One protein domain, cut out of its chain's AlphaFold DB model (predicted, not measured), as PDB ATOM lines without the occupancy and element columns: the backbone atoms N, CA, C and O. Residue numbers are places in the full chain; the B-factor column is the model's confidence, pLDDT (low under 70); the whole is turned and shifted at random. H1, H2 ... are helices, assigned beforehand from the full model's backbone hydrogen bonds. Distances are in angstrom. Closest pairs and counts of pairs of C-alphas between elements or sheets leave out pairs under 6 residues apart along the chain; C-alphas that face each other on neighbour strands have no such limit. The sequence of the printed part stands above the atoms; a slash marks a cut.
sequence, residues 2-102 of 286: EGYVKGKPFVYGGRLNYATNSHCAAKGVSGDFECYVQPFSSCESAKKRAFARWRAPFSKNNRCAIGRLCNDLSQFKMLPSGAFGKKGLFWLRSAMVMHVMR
ATOM      1  N   GLU A   2     129.303 220.898 101.018       79.50
ATOM      2  CA  GLU A   2     130.090 219.827 101.653       79.50
ATOM      3  C   GLU A   2     129.304 219.013 102.695       79.50
ATOM      4  O   GLU A   2     129.325 217.790 102.637       79.50
ATOM      5  N   GLY A   3     128.567 219.674 103.601       80.75
ATOM      6  CA  GLY A   3     127.724 218.981 104.583       80.75
ATOM      7  C   GLY A   3     126.727 218.021 103.928       80.75
ATOM      8  O   GLY A   3     126.688 216.849 104.278       80.75
ATOM      9  N   TYR A   4     126.020 218.481 102.892       82.25
ATOM     10  CA  TYR A   4     125.095 217.655 102.112       82.25
ATOM     11  C   TYR A   4     125.800 216.469 101.434       82.25
ATOM     12  O   TYR A   4     125.361 215.334 101.576       82.25
ATOM     13  N   VAL A   5     126.929 216.714 100.758       81.62
ATOM     14  CA  VAL A   5     127.704 215.668 100.063       81.62
ATOM     15  C   VAL A   5     128.243 214.617 101.035       81.62
ATOM     16  O   VAL A   5     128.270 213.437 100.710       81.62
ATOM     17  N   LYS A   6     128.658 215.031 102.236       83.38
ATOM     18  CA  LYS A   6     129.223 214.145 103.265       83.38
ATOM     19  C   LYS A   6     128.174 213.552 104.213       83.38
ATOM     20  O   LYS A   6     128.564 212.926 105.194       83.38
ATOM     21  N   GLY A   7     126.878 213.793 103.988       83.00
ATOM     22  CA  GLY A   7     125.810 213.351 104.894       83.00
ATOM     23  C   GLY A   7     125.922 213.925 106.313       83.00
ATOM     24  O   GLY A   7     125.507 213.290 107.277       83.00
ATOM     25  N   LYS A   8     126.529 215.109 106.466       83.69
ATOM     26  CA  LYS A   8     126.728 215.783 107.755       83.69
ATOM     27  C   LYS A   8     125.700 216.898 107.950       83.69
ATOM     28  O   LYS A   8     125.425 217.636 106.998       83.69
ATOM     29  N   PRO A   9     125.190 217.094 109.180       81.44
ATOM     30  CA  PRO A   9     124.317 218.220 109.469       81.44
ATOM     31  C   PRO A   9     125.057 219.537 109.216       81.44
ATOM     32  O   PRO A   9     126.224 219.696 109.589       81.44
ATOM     33  N   PHE A  10     124.373 220.489 108.583       84.12
ATOM     34  CA  PHE A  10     124.863 221.857 108.509       84.12
ATOM     35  C   PHE A  10     124.555 222.563 109.824       84.12
ATOM     36  O   PHE A  10     123.403 222.643 110.242       84.12
ATOM     37  N   VAL A  11     125.595 223.090 110.459       83.12
ATOM     38  CA  VAL A  11     125.485 223.843 111.702       83.12
ATOM     39  C   VAL A  11     126.146 225.190 111.481       83.12
ATOM     40  O   VAL A  11     127.334 225.259 111.159       83.12
ATOM     41  N   TYR A  12     125.383 226.264 111.668       80.81
ATOM     42  CA  TYR A  12     125.954 227.598 111.684       80.81
ATOM     43  C   TYR A  12     126.563 227.873 113.059       80.81
ATOM     44  O   TYR A  12     125.862 227.936 114.064       80.81
ATOM     45  N   GLY A  13     127.885 228.006 113.097       74.88
ATOM     46  CA  GLY A  13     128.635 228.335 114.305       74.88
ATOM     47  C   GLY A  13     129.124 229.774 114.341       74.88
ATOM     48  O   GLY A  13     130.124 230.016 114.994       74.88
ATOM     49  N   GLY A  14     128.540 230.692 113.568       79.56
ATOM     50  CA  GLY A  14     128.976 232.089 113.518       79.56
ATOM     51  C   GLY A  14     128.109 233.030 114.346       79.56
ATOM     52  O   GLY A  14     127.108 232.616 114.923       79.56
ATOM     53  N   ARG A  15     128.460 234.321 114.337       85.75
ATOM     54  CA  ARG A  15     127.556 235.407 114.738       85.75
ATOM     55  C   ARG A  15     127.161 236.237 113.523       85.75
ATOM     56  O   ARG A  15     128.018 236.652 112.747       85.75
ATOM     57  N   LEU A  16     125.864 236.431 113.333       89.12
ATOM     58  CA  LEU A  16     125.289 237.316 112.329       89.12
ATOM     59  C   LEU A  16     125.215 238.736 112.903       89.12
ATOM     60  O   LEU A  16     124.434 238.981 113.815       89.12
ATOM     61  N   ASN A  17     125.969 239.681 112.333       90.38
ATOM     62  CA  ASN A  17     125.980 241.081 112.787       90.38
ATOM     63  C   ASN A  17     124.570 241.691 112.856       90.38
ATOM     64  O   ASN A  17     124.219 242.326 113.842       90.38
ATOM     65  N   TYR A  18     123.734 241.433 111.846       92.44
ATOM     66  CA  TYR A  18     122.349 241.914 111.787       92.44
ATOM     67  C   TYR A  18     121.432 241.325 112.868       92.44
ATOM     68  O   TYR A  18     120.353 241.862 113.105       92.44
ATOM     69  N   ALA A  19     121.848 240.250 113.543       94.69
ATOM     70  CA  ALA A  19     121.174 239.695 114.715       94.69
ATOM     71  C   ALA A  19     121.812 240.138 116.042       94.69
ATOM     72  O   ALA A  19     121.310 239.781 117.101       94.69
ATOM     73  N   THR A  20     122.893 240.916 116.019       94.38
ATOM     74  CA  THR A  20     123.443 241.574 117.213       94.38
ATOM     75  C   THR A  20     122.751 242.928 117.374       94.38
ATOM     76  O   THR A  20     123.246 243.954 116.911       94.38
ATOM     77  N   ASN A  21     121.546 242.912 117.939       95.94
ATOM     78  CA  ASN A  21     120.675 244.075 118.107       95.94
ATOM     79  C   ASN A  21     119.732 243.873 119.309       95.94
ATOM     80  O   ASN A  21     119.601 242.756 119.815       95.94
ATOM     81  N   SER A  22     119.042 244.932 119.729       97.06
ATOM     82  CA  SER A  22     118.146 244.907 120.894       97.06
ATOM     83  C   SER A  22     116.956 243.961 120.768       97.06
ATOM     84  O   SER A  22     116.603 243.308 121.749       97.06
ATOM     85  N   HIS A  23     116.382 243.804 119.575       97.06
ATOM     86  CA  HIS A  23     115.282 242.867 119.338       97.06
ATOM     87  C   HIS A  23     115.724 241.409 119.558       97.06
ATOM     88  O   HIS A  23     115.090 240.659 120.300       97.06
ATOM     89  N   CYS A  24     116.851 241.002 118.973       97.06
ATOM     90  CA  CYS A  24     117.373 239.644 119.140       97.06
ATOM     91  C   CYS A  24     117.921 239.390 120.551       97.06
ATOM     92  O   CYS A  24     117.815 238.272 121.059       97.06
ATOM     93  N   ALA A  25     118.487 240.416 121.196       96.69
ATOM     94  CA  ALA A  25     118.944 240.342 122.580       96.69
ATOM     95  C   ALA A  25     117.779 240.124 123.554       96.69
ATOM     96  O   ALA A  25     117.867 239.241 124.405       96.69
ATOM     97  N   ALA A  26     116.659 240.835 123.375       97.00
ATOM     98  CA  ALA A  26     115.442 240.636 124.168       97.00
ATOM     99  C   ALA A  26     114.883 239.203 124.055       97.00
ATOM    100  O   ALA A  26     114.278 238.693 124.994       97.00
ATOM    101  N   LYS A  27     115.143 238.529 122.930       95.25
ATOM    102  CA  LYS A  27     114.779 237.126 122.678       95.25
ATOM    103  C   LYS A  27     115.820 236.110 123.170       95.25
ATOM    104  O   LYS A  27     115.615 234.910 123.012       95.25
ATOM    105  N   GLY A  28     116.958 236.556 123.705       94.38
ATOM    106  CA  GLY A  28     118.051 235.678 124.140       94.38
ATOM    107  C   GLY A  28     118.812 234.986 123.000       94.38
ATOM    108  O   GLY A  28     119.528 234.018 123.247       94.38
ATOM    109  N   VAL A  29     118.683 235.471 121.760       92.81
ATOM    110  CA  VAL A  29     119.284 234.876 120.545       92.81
ATOM    111  C   VAL A  29     120.170 235.874 119.787       92.81
ATOM    112  O   VAL A  29     120.269 235.842 118.560       92.81
ATOM    113  N   SER A  30     120.817 236.796 120.510       93.31
ATOM    114  CA  SER A  30     121.704 237.796 119.903       93.31
ATOM    115  C   SER A  30     122.836 237.154 119.091       93.31
ATOM    116  O   SER A  30     123.565 236.270 119.552       93.31
ATOM    117  N   GLY A  31     122.992 237.634 117.860       90.56
ATOM    118  CA  GLY A  31     123.954 237.150 116.879       90.56
ATOM    119  C   GLY A  31     123.546 235.848 116.187       90.56
ATOM    120  O   GLY A  31     124.308 235.359 115.355       90.56
ATOM    121  N   ASP A  32     122.382 235.275 116.485       91.56
ATOM    122  CA  ASP A  32     121.915 234.032 115.871       91.56
ATOM    123  C   ASP A  32     121.010 234.296 114.655       91.56
ATOM    124  O   ASP A  32     120.170 235.197 114.660       91.56
ATOM    125  N   PHE A  33     121.139 233.471 113.612       90.62
ATOM    126  CA  PHE A  33     120.200 233.470 112.485       90.62
ATOM    127  C   PHE A  33     118.776 233.164 112.939       90.62
ATOM    128  O   PHE A  33     117.824 233.692 112.362       90.62
ATOM    129  N   GLU A  34     118.638 232.367 113.998       92.69
ATOM    130  CA  GLU A  34     117.343 231.982 114.556       92.69
ATOM    131  C   GLU A  34     116.535 233.146 115.134       92.69
ATOM    132  O   GLU A  34     115.341 233.006 115.393       92.69
ATOM    133  N   CYS A  35     117.137 234.335 115.245       95.75
ATOM    134  CA  CYS A  35     116.371 235.551 115.472       95.75
ATOM    135  C   CYS A  35     115.343 235.826 114.351       95.75
ATOM    136  O   CYS A  35     114.265 236.346 114.645       95.75
ATOM    137  N   TYR A  36     115.647 235.449 113.099       96.81
ATOM    138  CA  TYR A  36     114.845 235.780 111.910       96.81
ATOM    139  C   TYR A  36     114.387 234.573 111.080       96.81
ATOM    140  O   TYR A  36     113.302 234.586 110.491       96.81
ATOM    141  N   VAL A  37     115.201 233.520 111.016       95.56
ATOM    142  CA  VAL A  37     114.917 232.306 110.238       95.56
ATOM    143  C   VAL A  37     114.761 231.090 111.143       95.56
ATOM    144  O   VAL A  37     115.135 231.102 112.305       95.56
ATOM    145  N   GLN A  38     114.167 230.024 110.630       94.44
ATOM    146  CA  GLN A  38     114.035 228.761 111.338       94.44
ATOM    147  C   GLN A  38     115.409 228.097 111.512       94.44
ATOM    148  O   GLN A  38     116.287 228.276 110.659       94.44
ATOM    149  N   PRO A  39     115.587 227.268 112.557       89.44
ATOM    150  CA  PRO A  39     116.801 226.482 112.735       89.44
ATOM    151  C   PRO A  39     117.150 225.664 111.484       89.44
ATOM    152  O   PRO A  39     116.300 224.989 110.892       89.44
ATOM    153  N   PHE A  40     118.426 225.683 111.089       84.94
ATOM    154  CA  PHE A  40     118.913 224.907 109.938       84.94
ATOM    155  C   PHE A  40     119.020 223.407 110.228       84.94
ATOM    156  O   PHE A  40     119.063 222.592 109.309       84.94
ATOM    157  N   SER A  41     119.113 223.039 111.505       83.12
ATOM    158  CA  SER A  41     119.225 221.657 111.964       83.12
ATOM    159  C   SER A  41     118.645 221.532 113.368       83.12
ATOM    160  O   SER A  41     118.690 222.492 114.129       83.12
ATOM    161  N   SER A  42     118.202 220.335 113.746       83.69
ATOM    162  CA  SER A  42     117.831 219.997 115.128       83.69
ATOM    163  C   SER A  42     119.043 219.677 116.026       83.69
ATOM    164  O   SER A  42     118.888 219.244 117.166       83.69
ATOM    165  N   CYS A  43     120.275 219.856 115.532       85.81
ATOM    166  CA  CYS A  43     121.505 219.449 116.213       85.81
ATOM    167  C   CYS A  43     122.021 220.503 117.215       85.81
ATOM    168  O   CYS A  43     123.147 220.994 117.089       85.81
ATOM    169  N   GLU A  44     121.239 220.801 118.254       85.00
ATOM    170  CA  GLU A  44     121.538 221.844 119.255       85.00
ATOM    171  C   GLU A  44     122.919 221.719 119.911       85.00
ATOM    172  O   GLU A  44     123.660 222.692 120.051       85.00
ATOM    173  N   SER A  45     123.323 220.502 120.283       86.81
ATOM    174  CA  SER A  45     124.623 220.291 120.931       86.81
ATOM    175  C   SER A  45     125.795 220.645 120.007       86.81
ATOM    176  O   SER A  45     126.806 221.190 120.453       86.81
ATOM    177  N   ALA A  46     125.660 220.371 118.706       85.31
ATOM    178  CA  ALA A  46     126.663 220.721 117.712       85.31
ATOM    179  C   ALA A  46     126.703 222.234 117.484       85.31
ATOM    180  O   ALA A  46     127.795 222.798 117.407       85.31
ATOM    181  N   LYS A  47     125.537 222.890 117.462       86.38
ATOM    182  CA  LYS A  47     125.409 224.348 117.370       86.38
ATOM    183  C   LYS A  47     126.081 225.058 118.535       86.38
ATOM    184  O   LYS A  47     126.971 225.871 118.302       86.38
ATOM    185  N   LYS A  48     125.765 224.680 119.777       85.56
ATOM    186  CA  LYS A  48     126.394 225.255 120.980       85.56
ATOM    187  C   LYS A  48     127.917 225.121 120.948       85.56
ATOM    188  O   LYS A  48     128.627 226.092 121.197       85.56
ATOM    189  N   ARG A  49     128.433 223.943 120.569       87.06
ATOM    190  CA  ARG A  49     129.883 223.726 120.405       87.06
ATOM    191  C   ARG A  49     130.485 224.602 119.308       87.06
ATOM    192  O   ARG A  49     131.583 225.119 119.491       87.06
ATOM    193  N   ALA A  50     129.803 224.745 118.174       83.25
ATOM    194  CA  ALA A  50     130.279 225.559 117.062       83.25
ATOM    195  C   ALA A  50     130.312 227.050 117.440       83.25
ATOM    196  O   ALA A  50     131.328 227.703 117.222       83.25
ATOM    197  N   PHE A  51     129.259 227.544 118.096       83.25
ATOM    198  CA  PHE A  51     129.152 228.921 118.574       83.25
ATOM    199  C   PHE A  51     130.198 229.250 119.649       83.25
ATOM    200  O   PHE A  51     130.850 230.285 119.576       83.25
ATOM    201  N   ALA A  52     130.437 228.342 120.603       84.44
ATOM    202  CA  ALA A  52     131.468 228.513 121.634       84.44
ATOM    203  C   ALA A  52     132.898 228.540 121.064       84.44
ATOM    204  O   ALA A  52     133.793 229.160 121.635       84.44
ATOM    205  N   ARG A  53     133.129 227.861 119.934       83.94
ATOM    206  CA  ARG A  53     134.417 227.867 119.223       83.94
ATOM    207  C   ARG A  53     134.576 229.062 118.292       83.94
ATOM    208  O   ARG A  53     135.677 229.276 117.780       83.94
ATOM    209  N   TRP A  54     133.505 229.814 118.044       78.88
ATOM    210  CA  TRP A  54     133.561 230.955 117.156       78.88
ATOM    211  C   TRP A  54     134.480 232.024 117.722       78.88
ATOM    212  O   TRP A  54     134.366 232.442 118.873       78.88
ATOM    213  N   ARG A  55     135.379 232.503 116.873       71.88
ATOM    214  CA  ARG A  55     136.174 233.691 117.139       71.88
ATOM    215  C   ARG A  55     135.848 234.685 116.046       71.88
ATOM    216  O   ARG A  55     135.843 234.308 114.872       71.88
ATOM    217  N   ALA A  56     135.591 235.934 116.429       65.50
ATOM    218  CA  ALA A  56     135.468 237.007 115.456       65.50
ATOM    219  C   ALA A  56     136.703 236.969 114.542       65.50
ATOM    220  O   ALA A  56     137.819 236.805 115.051       65.50
ATOM    221  N   PRO A  57     136.535 237.038 113.211       58.31
ATOM    222  CA  PRO A  57     137.666 236.963 112.307       58.31
ATOM    223  C   PRO A  57     138.659 238.080 112.652       58.31
ATOM    224  O   PRO A  57     138.375 239.264 112.484       58.31
ATOM    225  N   PHE A  58     139.835 237.693 113.151       46.91
ATOM    226  CA  PHE A  58     140.959 238.595 113.366       46.91
ATOM    227  C   PHE A  58     141.497 239.029 111.999       46.91
ATOM    228  O   PHE A  58     142.395 238.395 111.457       46.91
ATOM    229  N   SER A  59     140.929 240.073 111.395       48.12
ATOM    230  CA  SER A  59     141.624 240.875 110.382       48.12
ATOM    231  C   SER A  59     140.826 242.125 110.019       48.12
ATOM    232  O   SER A  59     139.737 242.038 109.456       48.12
ATOM    233  N   LYS A  60     141.434 243.298 110.232       49.47
ATOM    234  CA  LYS A  60     140.968 244.590 109.699       49.47
ATOM    235  C   LYS A  60     141.045 244.663 108.153       49.47
ATOM    236  O   LYS A  60     140.451 245.557 107.546       49.47
ATOM    237  N   ASN A  61     141.714 243.699 107.501       49.88
ATOM    238  CA  ASN A  61     142.129 243.786 106.095       49.88
ATOM    239  C   ASN A  61     141.530 242.719 105.160       49.88
ATOM    240  O   ASN A  61     141.553 242.914 103.946       49.88
ATOM    241  N   ASN A  62     140.935 241.632 105.663       47.00
ATOM    242  CA  ASN A  62     140.301 240.639 104.790       47.00
ATOM    243  C   ASN A  62     138.852 241.037 104.479       47.00
ATOM    244  O   ASN A  62     138.003 241.067 105.363       47.00
ATOM    245  N   ARG A  63     138.549 241.306 103.198       51.19
ATOM    246  CA  ARG A  63     137.196 241.627 102.677       51.19
ATOM    247  C   ARG A  63     136.198 240.458 102.748       51.19
ATOM    248  O   ARG A  63     135.253 240.404 101.968       51.19
ATOM    249  N   CYS A  64     136.451 239.450 103.574       53.19
ATOM    250  CA  CYS A  64     135.670 238.226 103.562       53.19
ATOM    251  C   CYS A  64     135.686 237.548 104.935       53.19
ATOM    252  O   CYS A  64     136.742 237.221 105.481       53.19
ATOM    253  N   ALA A  65     134.484 237.341 105.476       49.53
ATOM    254  CA  ALA A  65     134.235 236.823 106.821       49.53
ATOM    255  C   ALA A  65     134.605 235.336 107.003       49.53
ATOM    256  O   ALA A  65     134.615 234.840 108.125       49.53
ATOM    257  N   ILE A  66     134.932 234.627 105.914       51.09
ATOM    258  CA  ILE A  66     135.190 233.176 105.898       51.09
ATOM    259  C   ILE A  66     136.697 232.838 106.014       51.09
ATOM    260  O   ILE A  66     137.109 231.688 105.869       51.09
ATOM    261  N   GLY A  67     137.561 233.824 106.286       56.78
ATOM    262  CA  GLY A  67     138.990 233.596 106.546       56.78
ATOM    263  C   GLY A  67     139.758 233.007 105.350       56.78
ATOM    264  O   GLY A  67     139.667 233.517 104.234       56.78
ATOM    265  N   ARG A  68     140.544 231.935 105.565       52.44
ATOM    266  CA  ARG A  68     141.370 231.287 104.515       52.44
ATOM    267  C   ARG A  68     140.548 230.729 103.343       52.44
ATOM    268  O   ARG A  68     141.050 230.671 102.225       52.44
ATOM    269  N   LEU A  69     139.278 230.398 103.576       57.62
ATOM    270  CA  LEU A  69     138.352 229.871 102.568       57.62
ATOM    271  C   LEU A  69     137.958 230.908 101.504       57.62
ATOM    272  O   LEU A  69     137.398 230.564 100.473       57.62
ATOM    273  N   CYS A  70     138.268 232.185 101.717       60.78
ATOM    274  CA  CYS A  70     137.882 233.255 100.803       60.78
ATOM    275  C   CYS A  70     138.632 233.250  99.466       60.78
ATOM    276  O   CYS A  70     138.182 233.906  98.522       60.78
ATOM    277  N   ASN A  71     139.778 232.575  99.386       64.44
ATOM    278  CA  ASN A  71     140.519 232.389  98.136       64.44
ATOM    279  C   ASN A  71     140.289 231.001  97.532       64.44
ATOM    280  O   ASN A  71     140.519 230.818  96.340       64.44
ATOM    281  N   ASP A  72     139.782 230.054  98.322       73.75
ATOM    282  CA  ASP A  72     139.397 228.745  97.823       73.75
ATOM    283  C   ASP A  72     137.964 228.787  97.274       73.75
ATOM    284  O   ASP A  72     136.968 228.696  98.000       73.75
ATOM    285  N   LEU A  73     137.868 228.951  95.955       74.38
ATOM    286  CA  LEU A  73     136.596 228.953  95.241       74.38
ATOM    287  C   LEU A  73     136.071 227.538  94.943       74.38
ATOM    288  O   LEU A  73     134.938 227.407  94.479       74.38
ATOM    289  N   SER A  74     136.848 226.479  95.208       78.62
ATOM    290  CA  SER A  74     136.473 225.096  94.868       78.62
ATOM    291  C   SER A  74     135.187 224.659  95.574       78.62
ATOM    292  O   SER A  74     134.295 224.079  94.955       78.62
ATOM    293  N   GLN A  75     135.021 225.054  96.837       76.31
ATOM    294  CA  GLN A  75     133.817 224.794  97.630       76.31
ATOM    295  C   GLN A  75     132.539 225.388  97.011       76.31
ATOM    296  O   GLN A  75     131.457 224.824  97.182       76.31
ATOM    297  N   PHE A  76     132.653 226.502  96.276       77.81
ATOM    298  CA  PHE A  76     131.524 227.142  95.599       77.81
ATOM    299  C   PHE A  76     131.194 226.472  94.265       77.81
ATOM    300  O   PHE A  76     130.102 226.685  93.756       77.81
ATOM    301  N   LYS A  77     132.099 225.652  93.717       82.38
ATOM    302  CA  LYS A  77     131.915 224.902  92.463       82.38
ATOM    303  C   LYS A  77     131.433 223.465  92.682       82.38
ATOM    304  O   LYS A  77     131.130 222.770  91.719       82.38
ATOM    305  N   MET A  78     131.371 223.011  93.932       84.06
ATOM    306  CA  MET A  78     130.998 221.639  94.258       84.06
ATOM    307  C   MET A  78     129.552 221.342  93.835       84.06
ATOM    308  O   MET A  78     128.620 222.041  94.233       84.06
ATOM    309  N   LEU A  79     129.378 220.261  93.074       86.31
ATOM    310  CA  LEU A  79     128.092 219.724  92.642       86.31
ATOM    311  C   LEU A  79     127.996 218.243  93.036       86.31
ATOM    312  O   LEU A  79     128.911 217.484  92.728       86.31
ATOM    313  N   PRO A  80     126.924 217.810  93.722       84.69
ATOM    314  CA  PRO A  80     126.720 216.399  94.024       84.69
ATOM    315  C   PRO A  80     126.338 215.631  92.748       84.69
ATOM    316  O   PRO A  80     125.626 216.158  91.895       84.69
ATOM    317  N   SER A  81     126.734 214.360  92.648       77.44
ATOM    318  CA  SER A  81     126.482 213.481  91.490       77.44
ATOM    319  C   SER A  81     125.005 213.107  91.256       77.44
ATOM    320  O   SER A  81     124.678 212.521  90.229       77.44
ATOM    321  N   GLY A  82     124.102 213.448  92.184       79.38
ATOM    322  CA  GLY A  82     122.667 213.142  92.115       79.38
ATOM    323  C   GLY A  82     121.833 214.127  91.281       79.38
ATOM    324  O   GLY A  82     122.298 214.706  90.301       79.38
ATOM    325  N   ALA A  83     120.577 214.352  91.692       77.31
ATOM    326  CA  ALA A  83     119.603 215.176  90.959       77.31
ATOM    327  C   ALA A  83     120.110 216.590  90.604       77.31
ATOM    328  O   ALA A  83     119.796 217.115  89.536       77.31
ATOM    329  N   PHE A  84     120.928 217.199  91.468       83.25
ATOM    330  CA  PHE A  84     121.517 218.515  91.209       83.25
ATOM    331  C   PHE A  84     122.726 218.487  90.272       83.25
ATOM    332  O   PHE A  84     123.011 219.509  89.659       83.25
ATOM    333  N   GLY A  85     123.397 217.347  90.095       80.56
ATOM    334  CA  GLY A  85     124.489 217.215  89.128       80.56
ATOM    335  C   GLY A  85     124.015 217.501  87.703       80.56
ATOM    336  O   GLY A  85     124.688 218.207  86.962       80.56
ATOM    337  N   LYS A  86     122.798 217.050  87.361       84.31
ATOM    338  CA  LYS A  86     122.164 217.313  86.056       84.31
ATOM    339  C   LYS A  86     121.583 218.723  85.932       84.31
ATOM    340  O   LYS A  86     121.550 219.272  84.838       84.31
ATOM    341  N   LYS A  87     121.100 219.304  87.037       87.38
ATOM    342  CA  LYS A  87     120.511 220.655  87.048       87.38
ATOM    343  C   LYS A  87     121.567 221.764  87.121       87.38
ATOM    344  O   LYS A  87     121.290 222.895  86.742       87.38
ATOM    345  N   GLY A  88     122.771 221.461  87.592       91.31
ATOM    346  CA  GLY A  88     123.853 222.428  87.711       91.31
ATOM    347  C   GLY A  88     123.776 223.293  88.971       91.31
ATOM    348  O   GLY A  88     122.887 223.173  89.821       91.31
ATOM    349  N   LEU A  89     124.786 224.155  89.116       90.81
ATOM    350  CA  LEU A  89     125.096 224.835  90.376       90.81
ATOM    351  C   LEU A  89     124.027 225.838  90.801       90.81
ATOM    352  O   LEU A  89     123.737 225.939  91.992       90.81
ATOM    353  N   PHE A  90     123.426 226.536  89.839       93.75
ATOM    354  CA  PHE A  90     122.348 227.487  90.093       93.75
ATOM    355  C   PHE A  90     121.206 226.838  90.879       93.75
ATOM    356  O   PHE A  90     120.885 227.269  91.978       93.75
ATOM    357  N   TRP A  91     120.680 225.715  90.387       94.56
ATOM    358  CA  TRP A  91     119.560 225.024  91.025       94.56
ATOM    359  C   TRP A  91     119.893 224.459  92.406       94.56
ATOM    360  O   TRP A  91     119.044 224.484  93.299       94.56
ATOM    361  N   LEU A  92     121.125 223.981  92.611       92.38
ATOM    362  CA  LEU A  92     121.583 223.577  93.941       92.38
ATOM    363  C   LEU A  92     121.573 224.767  94.908       92.38
ATOM    364  O   LEU A  92     121.087 224.650  96.034       92.38
ATOM    365  N   ARG A  93     122.104 225.915  94.472       92.50
ATOM    366  CA  ARG A  93     122.154 227.148  95.269       92.50
ATOM    367  C   ARG A  93     120.753 227.662  95.587       92.50
ATOM    368  O   ARG A  93     120.478 227.898  96.760       92.50
ATOM    369  N   SER A  94     119.864 227.707  94.600       95.69
ATOM    370  CA  SER A  94     118.449 228.052  94.766       95.69
ATOM    371  C   SER A  94     117.756 227.199  95.830       95.69
ATOM    372  O   SER A  94     117.121 227.737  96.735       95.69
ATOM    373  N   ALA A  95     117.930 225.874  95.788       93.06
ATOM    374  CA  ALA A  95     117.346 224.976  96.786       93.06
ATOM    375  C   ALA A  95     117.916 225.213  98.196       93.06
ATOM    376  O   ALA A  95     117.171 225.244  99.178       93.06
ATOM    377  N   MET A  96     119.233 225.417  98.307       91.62
ATOM    378  CA  MET A  96     119.882 225.708  99.587       91.62
ATOM    379  C   MET A  96     119.408 227.035 100.185       91.62
ATOM    380  O   MET A  96     119.105 227.090 101.375       91.62
ATOM    381  N   VAL A  97     119.346 228.097  99.379       93.31
ATOM    382  CA  VAL A  97     118.921 229.422  99.841       93.31
ATOM    383  C   VAL A  97     117.464 229.398 100.277       93.31
ATOM    384  O   VAL A  97     117.176 229.869 101.370       93.31
ATOM    385  N   MET A  98     116.565 228.765  99.519       94.12
ATOM    386  CA  MET A  98     115.170 228.619  99.952       94.12
ATOM    387  C   MET A  98     115.030 227.893 101.290       94.12
ATOM    388  O   MET A  98     114.183 228.258 102.101       94.12
ATOM    389  N   HIS A  99     115.865 226.886 101.549       92.06
ATOM    390  CA  HIS A  99     115.850 226.184 102.830       92.06
ATOM    391  C   HIS A  99     116.352 227.057 103.992       92.06
ATOM    392  O   HIS A  99     115.774 227.022 105.081       92.06
ATOM    393  N   VAL A 100     117.416 227.833 103.761       91.50
ATOM    394  CA  VAL A 100     118.012 228.758 104.743       91.50
ATOM    395  C   VAL A 100     117.087 229.941 105.035       91.50
ATOM    396  O   VAL A 100     117.008 230.387 106.172       91.50
ATOM    397  N   MET A 101     116.350 230.424 104.037       94.69
ATOM    398  CA  MET A 101     115.491 231.609 104.138       94.69
ATOM    399  C   MET A 101     114.081 231.313 104.673       94.69
ATOM    400  O   MET A 101     113.182 232.142 104.543       94.69
ATOM    401  N   ARG A 102     113.856 230.148 105.296       95.38
ATOM    402  CA  ARG A 102     112.584 229.848 105.969       95.38
ATOM    403  C   ARG A 102     112.443 230.745 107.189       95.38
ATOM    404  O   ARG A 102     113.130 230.536 108.176       95.38
TER     405      ARG A 102
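This is residues 2 to 102 of the 286 residues of the protein "Hypothetical protein" of Mantoniella antarctica (UniProt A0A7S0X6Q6). An open, loosely built frame of seven helices, most of them short, in which no helix touches another: long loops join H1 to H2, H2 to H3 and H3 to H4, while tight links join H4, H5, H6 and H7 one after the other. H2 lies at one end of the longest axis and H6 at the other; H7, the longest helix, runs from the H6 end back inward, while H3, H4 and H5 lie on other sides. The printed part has 101 residues, with H1 to H7 in order along the chain and no named strand; the class is all helix, though only 44 residues are in named elements. It is only just loose, close to compact, with a radius of gyration of the C-alphas of 15.4 A and spans of 45 by 33 by 22 A.

H1, residues 2 to 5, is close to but not clearly touching H5, residues 74 to 77; their closest C-alphas, of Glu 2 and Gln 75, are 7.4 A apart. H2, residues 22 to 26, and H3, residues 44 to 53, are apart. H4, residues 67 to 70, is only just apart from H5, at 8.4 A between closest C-alphas. H6, residues 83 to 87, is close to but not clearly touching H7, residues 89 to 100, with the C-alphas of Phe 84 and Leu 92 closest at 5.8 A. H2, H3 and H7 have every O i to N i+4 pair within hydrogen-bond range; H6 has 0 of 1, but 1 of 2 O i to N i+3 pairs; H1, H4 and H5 are too short for an i+4 pair.

H1 begins at C-alpha 2 (130.090, 219.827, 101.653) and is 5.1 A long. H2 is 6.0 A, H3 14.2 A, H4 5.9 A, H5 5.2 A and H6 6.8 A. H7 is 16.5 A and ends at C-alpha 100 (118.012, 228.758, 104.743).

The C-alphas of Ala 26 and Lys 86 are farthest apart, at 45.2 A. The printed part has no cut. Links H1 to H2, H2 to H3 and H3 to H4 are long. Residues 56 to 71 have pLDDT under 70.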